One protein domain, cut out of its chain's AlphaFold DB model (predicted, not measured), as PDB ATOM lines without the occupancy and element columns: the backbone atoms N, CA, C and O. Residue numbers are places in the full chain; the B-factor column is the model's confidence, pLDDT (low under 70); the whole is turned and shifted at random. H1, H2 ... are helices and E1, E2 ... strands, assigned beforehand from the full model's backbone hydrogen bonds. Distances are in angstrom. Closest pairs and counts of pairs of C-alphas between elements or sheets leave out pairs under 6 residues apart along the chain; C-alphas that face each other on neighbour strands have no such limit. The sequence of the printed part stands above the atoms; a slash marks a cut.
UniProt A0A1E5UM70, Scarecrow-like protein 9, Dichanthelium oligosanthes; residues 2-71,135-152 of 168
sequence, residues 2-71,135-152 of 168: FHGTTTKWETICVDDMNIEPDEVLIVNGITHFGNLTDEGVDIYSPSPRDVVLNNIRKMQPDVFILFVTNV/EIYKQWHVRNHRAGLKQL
ATOM      1  N   PHE A   2     126.630 -21.203-207.385       84.06
ATOM      2  CA  PHE A   2     127.742 -20.349-206.946       84.06
ATOM      3  C   PHE A   2     127.187 -19.195-206.115       84.06
ATOM      4  O   PHE A   2     126.292 -18.492-206.582       84.06
ATOM      5  N   HIS A   3     127.734 -19.003-204.917       82.75
ATOM      6  CA  HIS A   3     127.393 -17.904-204.020       82.75
ATOM      7  C   HIS A   3     128.637 -17.042-203.810       82.75
ATOM      8  O   HIS A   3     129.657 -17.520-203.321       82.75
ATOM      9  N   GLY A   4     128.561 -15.779-204.226       85.56
ATOM     10  CA  GLY A   4     129.616 -14.794-204.009       85.56
ATOM     11  C   GLY A   4     129.242 -13.856-202.870       85.56
ATOM     12  O   GLY A   4     128.087 -13.455-202.757       85.56
ATOM     13  N   THR A   5     130.224 -13.468-202.059       83.56
ATOM     14  CA  THR A   5     130.051 -12.474-200.995       83.56
ATOM     15  C   THR A   5     131.156 -11.423-201.056       83.56
ATOM     16  O   THR A   5     132.271 -11.708-201.494       83.56
ATOM     17  N   THR A   6     130.841 -10.192-200.654       84.50
ATOM     18  CA  THR A   6     131.797  -9.075-200.576       84.50
ATOM     19  C   THR A   6     131.836  -8.575-199.139       84.50
ATOM     20  O   THR A   6     131.352  -7.490-198.824       84.50
ATOM     21  N   THR A   7     132.397  -9.397-198.258       84.12
ATOM     22  CA  THR A   7     132.514  -9.090-196.831       84.12
ATOM     23  C   THR A   7     133.960  -9.261-196.380       84.12
ATOM     24  O   THR A   7     134.747  -9.993-196.986       84.12
ATOM     25  N   LYS A   8     134.325  -8.556-195.310       84.50
ATOM     26  CA  LYS A   8     135.605  -8.729-194.626       84.50
ATOM     27  C   LYS A   8     135.748 -10.169-194.130       84.50
ATOM     28  O   LYS A   8     134.789 -10.742-193.615       84.50
ATOM     29  N   TRP A   9     136.931 -10.757-194.268       84.38
ATOM     30  CA  TRP A   9     137.133 -12.176-193.957       84.38
ATOM     31  C   TRP A   9     136.846 -12.490-192.489       84.38
ATOM     32  O   TRP A   9     136.274 -13.530-192.180       84.38
ATOM     33  N   GLU A  10     137.177 -11.562-191.592       84.88
ATOM     34  CA  GLU A  10     136.987 -11.682-190.144       84.88
ATOM     35  C   GLU A  10     135.509 -11.768-189.743       84.88
ATOM     36  O   GLU A  10     135.191 -12.192-188.634       84.88
ATOM     37  N   THR A  11     134.605 -11.362-190.635       86.69
ATOM     38  CA  THR A  11     133.161 -11.337-190.376       86.69
ATOM     39  C   THR A  11     132.416 -12.538-190.941       86.69
ATOM     40  O   THR A  11     131.276 -12.742-190.551       86.69
ATOM     41  N   ILE A  12     133.051 -13.341-191.803       87.75
ATOM     42  CA  ILE A  12     132.412 -14.518-192.405       87.75
ATOM     43  C   ILE A  12     132.237 -15.595-191.330       87.75
ATOM     44  O   ILE A  12     133.218 -16.018-190.704       87.75
ATOM     45  N   CYS A  13     131.006 -16.061-191.137       84.56
ATOM     46  CA  CYS A  13     130.645 -17.122-190.204       84.56
ATOM     47  C   CYS A  13     129.841 -18.243-190.883       84.56
ATOM     48  O   CYS A  13     129.589 -18.219-192.085       84.56
ATOM     49  N   VAL A  14     129.489 -19.271-190.103       83.50
ATOM     50  CA  VAL A  14     128.694 -20.408-190.591       83.50
ATOM     51  C   VAL A  14     127.290 -19.981-191.016       83.50
ATOM     52  O   VAL A  14     126.778 -20.526-191.978       83.50
ATOM     53  N   ASP A  15     126.706 -18.965-190.373       84.06
ATOM     54  CA  ASP A  15     125.356 -18.484-190.694       84.06
ATOM     55  C   ASP A  15     125.297 -17.797-192.070       84.06
ATOM     56  O   ASP A  15     124.241 -17.744-192.697       84.06
ATOM     57  N   ASP A  16     126.438 -17.309-192.571       83.50
ATOM     58  CA  ASP A  16     126.567 -16.789-193.937       83.50
ATOM     59  C   ASP A  16     126.610 -17.913-194.987       83.50
ATOM     60  O   ASP A  16     126.527 -17.657-196.193       83.50
ATOM     61  N   MET A  17     126.788 -19.161-194.545       78.50
ATOM     62  CA  MET A  17     126.889 -20.339-195.389       78.50
ATOM     63  C   MET A  17     125.613 -21.170-195.222       78.50
ATOM     64  O   MET A  17     125.378 -21.774-194.183       78.50
ATOM     65  N   ASN A  18     124.778 -21.230-196.260       82.75
ATOM     66  CA  ASN A  18     123.601 -22.104-196.282       82.75
ATOM     67  C   ASN A  18     124.030 -23.570-196.492       82.75
ATOM     68  O   ASN A  18     123.814 -24.119-197.571       82.75
ATOM     69  N   ILE A  19     124.725 -24.138-195.500       83.75
ATOM     70  CA  ILE A  19     125.245 -25.509-195.512       83.75
ATOM     71  C   ILE A  19     124.134 -26.440-195.045       83.75
ATOM     72  O   ILE A  19     123.627 -26.299-193.928       83.75
ATOM     73  N   GLU A  20     123.775 -27.397-195.890       86.50
ATOM     74  CA  GLU A  20     122.803 -28.420-195.520       86.50
ATOM     75  C   GLU A  20     123.460 -29.485-194.613       86.50
ATOM     76  O   GLU A  20     124.660 -29.751-194.736       86.50
ATOM     77  N   PRO A  21     122.719 -30.123-193.686       84.12
ATOM     78  CA  PRO A  21     123.300 -31.045-192.701       84.12
ATOM     79  C   PRO A  21     124.035 -32.270-193.274       84.12
ATOM     80  O   PRO A  21     124.787 -32.918-192.548       84.12
ATOM     81  N   ASP A  22     123.781 -32.633-194.532       89.25
ATOM     82  CA  ASP A  22     124.373 -33.770-195.241       89.25
ATOM     83  C   ASP A  22     125.519 -33.380-196.191       89.25
ATOM     84  O   ASP A  22     126.111 -34.249-196.841       89.25
ATOM     85  N   GLU A  23     125.871 -32.095-196.262       90.69
ATOM     86  CA  GLU A  23     126.959 -31.610-197.104       90.69
ATOM     87  C   GLU A  23     128.333 -31.764-196.440       90.69
ATOM     88  O   GLU A  23     128.513 -31.577-195.238       90.69
ATOM     89  N   VAL A  24     129.339 -32.065-197.267       92.44
ATOM     90  CA  VAL A  24     130.750 -32.058-196.860       92.44
ATOM     91  C   VAL A  24     131.303 -30.649-197.030       92.44
ATOM     92  O   VAL A  24     131.337 -30.119-198.145       92.44
ATOM     93  N   LEU A  25     131.813 -30.064-195.948       93.06
ATOM     94  CA  LEU A  25     132.391 -28.727-195.964       93.06
ATOM     95  C   LEU A  25     133.916 -28.783-196.105       93.06
ATOM     96  O   LEU A  25     134.647 -29.210-195.208       93.06
ATOM     97  N   ILE A  26     134.412 -28.244-197.221       93.75
ATOM     98  CA  ILE A  26     135.841 -28.006-197.440       93.75
ATOM     99  C   ILE A  26     136.098 -26.501-197.449       93.75
ATOM    100  O   ILE A  26     135.664 -25.791-198.354       93.75
ATOM    101  N   VAL A  27     136.875 -26.020-196.481       92.56
ATOM    102  CA  VAL A  27     137.357 -24.633-196.471       92.56
ATOM    103  C   VAL A  27     138.730 -24.585-197.129       92.56
ATOM    104  O   VAL A  27     139.651 -25.297-196.727       92.56
ATOM    105  N   ASN A  28     138.884 -23.738-198.146       91.25
ATOM    106  CA  ASN A  28     140.102 -23.658-198.945       91.25
ATOM    107  C   ASN A  28     140.733 -22.257-198.908       91.25
ATOM    108  O   ASN A  28     140.331 -21.352-199.635       91.25
ATOM    109  N   GLY A  29     141.756 -22.091-198.073       86.38
ATOM    110  CA  GLY A  29     142.560 -20.882-197.927       86.38
ATOM    111  C   GLY A  29     143.774 -20.855-198.854       86.38
ATOM    112  O   GLY A  29     144.908 -20.864-198.377       86.38
ATOM    113  N   ILE A  30     143.548 -20.844-200.174       74.69
ATOM    114  CA  ILE A  30     144.618 -20.632-201.177       74.69
ATOM    115  C   ILE A  30     145.021 -19.155-201.259       74.69
ATOM    116  O   ILE A  30     146.148 -18.828-201.632       74.69
ATOM    117  N   THR A  31     144.106 -18.250-200.917       61.88
ATOM    118  CA  THR A  31     144.368 -16.813-200.887       61.88
ATOM    119  C   THR A  31     145.232 -16.444-199.684       61.88
ATOM    120  O   THR A  31     145.284 -17.157-198.686       61.88
ATOM    121  N   HIS A  32     145.944 -15.322-199.795       66.06
ATOM    122  CA  HIS A  32     146.943 -14.877-198.830       66.06
ATOM    123  C   HIS A  32     146.344 -14.601-197.435       66.06
ATOM    124  O   HIS A  32     146.122 -13.455-197.075       66.06
ATOM    125  N   PHE A  33     146.159 -15.634-196.607       70.88
ATOM    126  CA  PHE A  33     145.922 -15.507-195.158       70.88
ATOM    127  C   PHE A  33     147.006 -14.663-194.473       70.88
ATOM    128  O   PHE A  33     146.755 -14.015-193.461       70.88
ATOM    129  N   GLY A  34     148.202 -14.627-195.068       60.75
ATOM    130  CA  GLY A  34     149.267 -13.706-194.689       60.75
ATOM    131  C   GLY A  34     148.897 -12.224-194.806       60.75
ATOM    132  O   GLY A  34     149.528 -11.438-194.117       60.75
ATOM    133  N   ASN A  35     147.877 -11.858-195.594       69.56
ATOM    134  CA  ASN A  35     147.420 -10.474-195.761       69.56
ATOM    135  C   ASN A  35     146.480  -9.981-194.647       69.56
ATOM    136  O   ASN A  35     145.992  -8.854-194.678       69.56
ATOM    137  N   LEU A  36     146.120 -10.860-193.712       73.50
ATOM    138  CA  LEU A  36     145.436 -10.452-192.494       73.50
ATOM    139  C   LEU A  36     146.481  -9.908-191.524       73.50
ATOM    140  O   LEU A  36     147.549 -10.517-191.374       73.50
ATOM    141  N   THR A  37     146.153  -8.824-190.822       70.06
ATOM    142  CA  THR A  37     147.072  -8.250-189.842       70.06
ATOM    143  C   THR A  37     147.321  -9.238-188.701       70.06
ATOM    144  O   THR A  37     146.431  -9.966-188.250       70.06
ATOM    145  N   ASP A  38     148.575  -9.288-188.259       70.19
ATOM    146  CA  ASP A  38     149.004 -10.096-187.114       70.19
ATOM    147  C   ASP A  38     148.650  -9.415-185.779       70.19
ATOM    148  O   ASP A  38     148.482 -10.070-184.755       70.19
ATOM    149  N   GLU A  39     148.483  -8.092-185.805       67.44
ATOM    150  CA  GLU A  39     148.151  -7.272-184.644       67.44
ATOM    151  C   GLU A  39     146.632  -7.115-184.498       67.44
ATOM    152  O   GLU A  39     145.909  -6.901-185.481       67.44
ATOM    153  N   GLY A  40     146.151  -7.243-183.259       60.16
ATOM    154  CA  GLY A  40     144.803  -6.834-182.873       60.16
ATOM    155  C   GLY A  40     144.689  -5.309-182.802       60.16
ATOM    156  O   GLY A  40     145.692  -4.598-182.787       60.16
ATOM    157  N   VAL A  41     143.456  -4.798-182.730       64.88
ATOM    158  CA  VAL A  41     143.192  -3.351-182.563       64.88
ATOM    159  C   VAL A  41     143.844  -2.808-181.282       64.88
ATOM    160  O   VAL A  41     144.255  -1.651-181.227       64.88
ATOM    161  N   ASP A  42     143.975  -3.665-180.271       70.06
ATOM    162  CA  ASP A  42     144.707  -3.436-179.033       70.06
ATOM    163  C   ASP A  42     145.279  -4.764-178.492       70.06
ATOM    164  O   ASP A  42     145.091  -5.829-179.081       70.06
ATOM    165  N   ILE A  43     145.973  -4.705-177.348       64.44
ATOM    166  CA  ILE A  43     146.620  -5.862-176.696       64.44
ATOM    167  C   ILE A  43     145.598  -6.907-176.206       64.44
ATOM    168  O   ILE A  43     145.950  -8.065-175.978       64.44
ATOM    169  N   TYR A  44     144.337  -6.514-176.027       69.81
ATOM    170  CA  TYR A  44     143.269  -7.371-175.516       69.81
ATOM    171  C   TYR A  44     142.441  -8.010-176.637       69.81
ATOM    172  O   TYR A  44     141.708  -8.970-176.393       69.81
ATOM    173  N   SER A  45     142.563  -7.501-177.862       74.81
ATOM    174  CA  SER A  45     141.802  -7.940-179.021       74.81
ATOM    175  C   SER A  45     142.520  -9.071-179.764       74.81
ATOM    176  O   SER A  45     143.726  -8.981-180.009       74.81
ATOM    177  N   PRO A  46     141.804 -10.135-180.179       80.50
ATOM    178  CA  PRO A  46     142.392 -11.169-181.019       80.50
ATOM    179  C   PRO A  46     142.830 -10.576-182.362       80.50
ATOM    180  O   PRO A  46     142.177  -9.684-182.908       80.50
ATOM    181  N   SER A  47     143.920 -11.101-182.919       85.38
ATOM    182  CA  SER A  47     144.349 -10.713-184.263       85.38
ATOM    183  C   SER A  47     143.308 -11.143-185.312       85.38
ATOM    184  O   SER A  47     142.685 -12.198-185.145       85.38
ATOM    185  N   PRO A  48     143.134 -10.409-186.424       86.62
ATOM    186  CA  PRO A  48     142.269 -10.826-187.534       86.62
ATOM    187  C   PRO A  48     142.498 -12.262-188.012       86.62
ATOM    188  O   PRO A  48     141.546 -13.003-188.256       86.62
ATOM    189  N   ARG A  49     143.758 -12.706-188.052       87.56
ATOM    190  CA  ARG A  49     144.123 -14.102-188.337       87.56
ATOM    191  C   ARG A  49     143.497 -15.094-187.347       87.56
ATOM    192  O   ARG A  49     142.977 -16.122-187.775       87.56
ATOM    193  N   ASP A  50     143.508 -14.794-186.045       89.25
ATOM    194  CA  ASP A  50     142.897 -15.665-185.026       89.25
ATOM    195  C   ASP A  50     141.371 -15.653-185.123       89.25
ATOM    196  O   ASP A  50     140.741 -16.696-184.953       89.25
ATOM    197  N   VAL A  51     140.772 -14.497-185.428       90.62
ATOM    198  CA  VAL A  51     139.321 -14.380-185.642       90.62
ATOM    199  C   VAL A  51     138.881 -15.285-186.790       90.62
ATOM    200  O   VAL A  51     137.977 -16.100-186.608       90.62
ATOM    201  N   VAL A  52     139.560 -15.216-187.938       90.62
ATOM    202  CA  VAL A  52     139.227 -16.055-189.098       90.62
ATOM    203  C   VAL A  52     139.413 -17.540-188.783       90.62
ATOM    204  O   VAL A  52     138.515 -18.331-189.064       90.62
ATOM    205  N   LEU A  53     140.524 -17.942-188.153       92.25
ATOM    206  CA  LEU A  53     140.737 -19.348-187.777       92.25
ATOM    207  C   LEU A  53     139.664 -19.856-186.801       92.25
ATOM    208  O   LEU A  53     139.190 -20.984-186.941       92.25
ATOM    209  N   ASN A  54     139.239 -19.023-185.849       92.00
ATOM    210  CA  ASN A  54     138.158 -19.362-184.928       92.00
ATOM    211  C   ASN A  54     136.805 -19.478-185.641       92.00
ATOM    212  O   ASN A  54     136.034 -20.384-185.324       92.00
ATOM    213  N   ASN A  55     136.509 -18.612-186.612       92.25
ATOM    214  CA  ASN A  55     135.290 -18.720-187.414       92.25
ATOM    215  C   ASN A  55     135.287 -20.010-188.240       92.25
ATOM    216  O   ASN A  55     134.312 -20.755-188.191       92.25
ATOM    217  N   ILE A  56     136.405 -20.340-188.894       92.81
ATOM    218  CA  ILE A  56     136.577 -21.610-189.616       92.81
ATOM    219  C   ILE A  56     136.374 -22.792-188.672       92.81
ATOM    220  O   ILE A  56     135.658 -23.733-188.997       92.81
ATOM    221  N   ARG A  57     136.938 -22.746-187.460       93.19
ATOM    222  CA  ARG A  57     136.730 -23.808-186.472       93.19
ATOM    223  C   ARG A  57     135.256 -23.972-186.087       93.19
ATOM    224  O   ARG A  57     134.829 -25.110-185.870       93.19
ATOM    225  N   LYS A  58     134.501 -22.873-185.974       92.06
ATOM    226  CA  LYS A  58     133.058 -22.877-185.668       92.06
ATOM    227  C   LYS A  58     132.208 -23.415-186.818       92.06
ATOM    228  O   LYS A  58     131.180 -24.011-186.539       92.06
ATOM    229  N   MET A  59     132.657 -23.270-188.066       91.44
ATOM    230  CA  MET A  59     132.009 -23.887-189.233       91.44
ATOM    231  C   MET A  59     132.138 -25.418-189.247       91.44
ATOM    232  O   MET A  59     131.454 -26.071-190.018       91.44
ATOM    233  N   GLN A  60     133.014 -25.990-188.411       91.56
ATOM    234  CA  GLN A  60     133.267 -27.434-188.320       91.56
ATOM    235  C   GLN A  60     133.536 -28.113-189.679       91.56
ATOM    236  O   GLN A  60     132.905 -29.121-189.981       91.56
ATOM    237  N   PRO A  61     134.484 -27.609-190.495       93.69
ATOM    238  CA  PRO A  61     134.767 -28.211-191.789       93.69
ATOM    239  C   PRO A  61     135.323 -29.624-191.642       93.69
ATOM    240  O   PRO A  61     136.142 -29.890-190.754       93.69
ATOM    241  N   ASP A  62     134.967 -30.495-192.581       94.12
ATOM    242  CA  ASP A  62     135.577 -31.815-192.732       94.12
ATOM    243  C   ASP A  62     137.063 -31.690-193.071       94.12
ATOM    244  O   ASP A  62     137.909 -32.433-192.566       94.12
ATOM    245  N   VAL A  63     137.394 -30.718-193.930       94.19
ATOM    246  CA  VAL A  63     138.768 -30.434-194.344       94.19
ATOM    247  C   VAL A  63     138.995 -28.929-194.438       94.19
ATOM    248  O   VAL A  63     138.274 -28.210-195.125       94.19
ATOM    249  N   PHE A  64     140.067 -28.461-193.801       94.06
ATOM    250  CA  PHE A  64     140.603 -27.118-194.003       94.06
ATOM    251  C   PHE A  64     141.967 -27.197-194.693       94.06
ATOM    252  O   PHE A  64     142.910 -27.792-194.168       94.06
ATOM    253  N   ILE A  65     142.065 -26.598-195.879       92.50
ATOM    254  CA  ILE A  65     143.295 -26.509-196.667       92.50
ATOM    255  C   ILE A  65     143.838 -25.092-196.516       92.50
ATOM    256  O   ILE A  65     143.183 -24.139-196.925       92.50
ATOM    257  N   LEU A  66     145.038 -24.948-195.958       90.75
ATOM    258  CA  LEU A  66     145.697 -23.654-195.784       90.75
ATOM    259  C   LEU A  66     147.008 -23.619-196.573       90.75
ATOM    260  O   LEU A  66     147.914 -24.416-196.314       90.75
ATOM    261  N   PHE A  67     147.124 -22.675-197.507       87.50
ATOM    262  CA  PHE A  67     148.370 -22.413-198.216       87.50
ATOM    263  C   PHE A  67     149.189 -21.352-197.473       87.50
ATOM    264  O   PHE A  67     148.721 -20.241-197.230       87.50
ATOM    265  N   VAL A  68     150.434 -21.688-197.129       82.75
ATOM    266  CA  VAL A  68     151.349 -20.789-196.416       82.75
ATOM    267  C   VAL A  68     152.640 -20.637-197.202       82.75
ATOM    268  O   VAL A  68     153.356 -21.608-197.447       82.75
ATOM    269  N   THR A  69     152.981 -19.394-197.530       78.06
ATOM    270  CA  THR A  69     154.300 -19.045-198.057       78.06
ATOM    271  C   THR A  69     155.314 -19.080-196.916       78.06
ATOM    272  O   THR A  69     155.273 -18.249-196.014       78.06
ATOM    273  N   ASN A  70     156.225 -20.056-196.930       77.69
ATOM    274  CA  ASN A  70     157.190 -20.260-195.850       77.69
ATOM    275  C   ASN A  70     158.375 -19.284-195.940       77.69
ATOM    276  O   ASN A  70     159.488 -19.682-196.286       77.69
ATOM    277  N   VAL A  71     158.129 -18.008-195.644       74.00
ATOM    278  CA  VAL A  71     159.136 -16.946-195.718       74.00
ATOM    279  C   VAL A  71     159.153 -16.146-194.423       74.00
ATOM    280  O   VAL A  71     158.116 -15.713-193.935       74.00
ATOM    281  N   GLU A 135     153.953 -15.048-191.777       76.12
ATOM    282  CA  GLU A 135     154.300 -16.062-190.801       76.12
ATOM    283  C   GLU A 135     154.824 -17.305-191.519       76.12
ATOM    284  O   GLU A 135     154.268 -17.749-192.527       76.12
ATOM    285  N   ILE A 136     155.879 -17.904-190.970       83.62
ATOM    286  CA  ILE A 136     156.389 -19.185-191.462       83.62
ATOM    287  C   ILE A 136     155.450 -20.329-191.078       83.62
ATOM    288  O   ILE A 136     154.649 -20.226-190.145       83.62
ATOM    289  N   TYR A 137     155.615 -21.481-191.732       87.25
ATOM    290  CA  TYR A 137     154.790 -22.670-191.498       87.25
ATOM    291  C   TYR A 137     154.654 -23.036-190.010       87.25
ATOM    292  O   TYR A 137     153.569 -23.376-189.550       87.25
ATOM    293  N   LYS A 138     155.742 -22.939-189.232       87.81
ATOM    294  CA  LYS A 138     155.726 -23.267-187.797       87.81
ATOM    295  C   LYS A 138     154.813 -22.342-186.984       87.81
ATOM    296  O   LYS A 138     154.165 -22.818-186.057       87.81
ATOM    297  N   GLN A 139     154.760 -21.053-187.318       87.75
ATOM    298  CA  GLN A 139     153.910 -20.082-186.622       87.75
ATOM    299  C   GLN A 139     152.437 -20.346-186.945       87.75
ATOM    300  O   GLN A 139     151.642 -20.551-186.026       87.75
ATOM    301  N   TRP A 140     152.117 -20.534-188.230       88.88
ATOM    302  CA  TRP A 140     150.784 -20.955-188.661       88.88
ATOM    303  C   TRP A 140     150.356 -22.278-188.036       88.88
ATOM    304  O   TRP A 140     149.212 -22.411-187.614       88.88
ATOM    305  N   HIS A 141     151.255 -23.258-187.931       90.88
ATOM    306  CA  HIS A 141     150.955 -24.533-187.285       90.88
ATOM    307  C   HIS A 141     150.545 -24.343-185.816       90.88
ATOM    308  O   HIS A 141     149.533 -24.890-185.382       90.88
ATOM    309  N   VAL A 142     151.279 -23.512-185.065       91.81
ATOM    310  CA  VAL A 142     150.930 -23.171-183.677       91.81
ATOM    311  C   VAL A 142     149.597 -22.420-183.599       91.81
ATOM    312  O   VAL A 142     148.775 -22.756-182.749       91.81
ATOM    313  N   ARG A 143     149.346 -21.448-184.485       91.12
ATOM    314  CA  ARG A 143     148.063 -20.722-184.574       91.12
ATOM    315  C   ARG A 143     146.885 -21.660-184.820       91.12
ATOM    316  O   ARG A 143     145.914 -21.628-184.072       91.12
ATOM    317  N   ASN A 144     147.000 -22.542-185.811       92.81
ATOM    318  CA  ASN A 144     145.974 -23.536-186.124       92.81
ATOM    319  C   ASN A 144     145.692 -24.440-184.917       92.81
ATOM    320  O   ASN A 144     144.537 -24.638-184.550       92.81
ATOM    321  N   HIS A 145     146.742 -24.921-184.245       93.56
ATOM    322  CA  HIS A 145     146.587 -25.734-183.041       93.56
ATOM    323  C   HIS A 145     145.895 -24.963-181.904       93.56
ATOM    324  O   HIS A 145     145.029 -25.513-181.225       93.56
ATOM    325  N   ARG A 146     146.240 -23.685-181.690       93.00
ATOM    326  CA  ARG A 146     145.583 -22.819-180.688       93.00
ATOM    327  C   ARG A 146     144.108 -22.574-181.002       93.00
ATOM    328  O   ARG A 146     143.305 -22.561-180.077       93.00
ATOM    329  N   ALA A 147     143.752 -22.453-182.279       92.69
ATOM    330  CA  ALA A 147     142.366 -22.362-182.739       92.69
ATOM    331  C   ALA A 147     141.603 -23.703-182.652       92.69
ATOM    332  O   ALA A 147     140.432 -23.779-183.014       92.69
ATOM    333  N   GLY A 148     142.241 -24.786-182.190       94.31
ATOM    334  CA  GLY A 148     141.613 -26.101-182.053       94.31
ATOM    335  C   GLY A 148     141.487 -26.879-183.365       94.31
ATOM    336  O   GLY A 148     140.688 -27.816-183.437       94.31
ATOM    337  N   LEU A 149     142.252 -26.499-184.394       94.00
ATOM    338  CA  LEU A 149     142.389 -27.239-185.647       94.00
ATOM    339  C   LEU A 149     143.536 -28.250-185.522       94.00
ATOM    340  O   LEU A 149     144.590 -27.961-184.952       94.00
ATOM    341  N   LYS A 150     143.344 -29.444-186.083       93.69
ATOM    342  CA  LYS A 150     144.340 -30.521-186.060       93.69
ATOM    343  C   LYS A 150     144.849 -30.795-187.466       93.69
ATOM    344  O   LYS A 150     144.064 -31.011-188.384       93.69
ATOM    345  N   GLN A 151     146.169 -30.849-187.620       92.81
ATOM    346  CA  GLN A 151     146.779 -31.229-188.887       92.81
ATOM    347  C   GLN A 151     146.470 -32.693-189.226       92.81
ATOM    348  O   GLN A 151     146.727 -33.599-188.428       92.81
ATOM    349  N   LEU A 152     145.954 -32.912-190.435       92.50
ATOM    350  CA  LEU A 152     145.767 -34.239-191.007       92.50
ATOM    351  C   LEU A 152     147.085 -34.758-191.608       92.50
ATOM    352  O   LEU A 152     147.885 -33.961-192.110       92.50
TER     353      LEU A 152
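What this domain is: This is residues 2 to 71 and 135 to 152 of the 168 residues of the protein "Scarecrow-like protein 9" of Dichanthelium oligosanthes (UniProt A0A1E5UM70). With little regular structure, the model shows two short strands side by side, E1 and E2, with helix H1 over one face of the pair and helix H2 near H1, while the long loops 2 to 25 and 30 to 47 make much of the rest. The printed part has 88 residues, of which 29 are in named elements, in the order E1, H1, E2, H2: mixed, parallel sheet E1 = E2. It is compact, radius of gyration of the C-alphas 13.3 A, spanning 37 by 29 by 21 A.

Where its parts are: E1, residues 26 to 29, begins at C-alpha 26 (135.841, -28.006, -197.440). H1, residues 48 to 58, is 15.3 A long. E2 is residues 63 to 66. H2, residues 137 to 146, is 14.2 A long and ends at C-alpha 146 (145.583, -22.819, -180.688).

How they stand to each other: E1 and E2 are parallel at 6 degrees, with N 29 and O 65 within hydrogen-bond range at 2.7 A. E1, H1 and E2 form a strand-helix-strand unit, two parallel neighbour strands with a helix between, its crossover right-handed. The closest C-alphas of E1 and H1, Val 27 and Ile 56, are 7.5 A apart. H1 and H2 are close but not clearly touching, C-alphas of Leu 53 and Asn 144 at 6.9 A, a steep tilt of 53 degrees, the same way. E1 and H2 are apart. In H1 and H2 every O i to N i+4 pair is within hydrogen-bond range.

The domain as a whole: Residues 72 to 134 are not printed; C-alphas 71 and 135 are 7.0 A apart. The link E1 to H1 is long. Nine residues between 31 and 44 have pLDDT under 70.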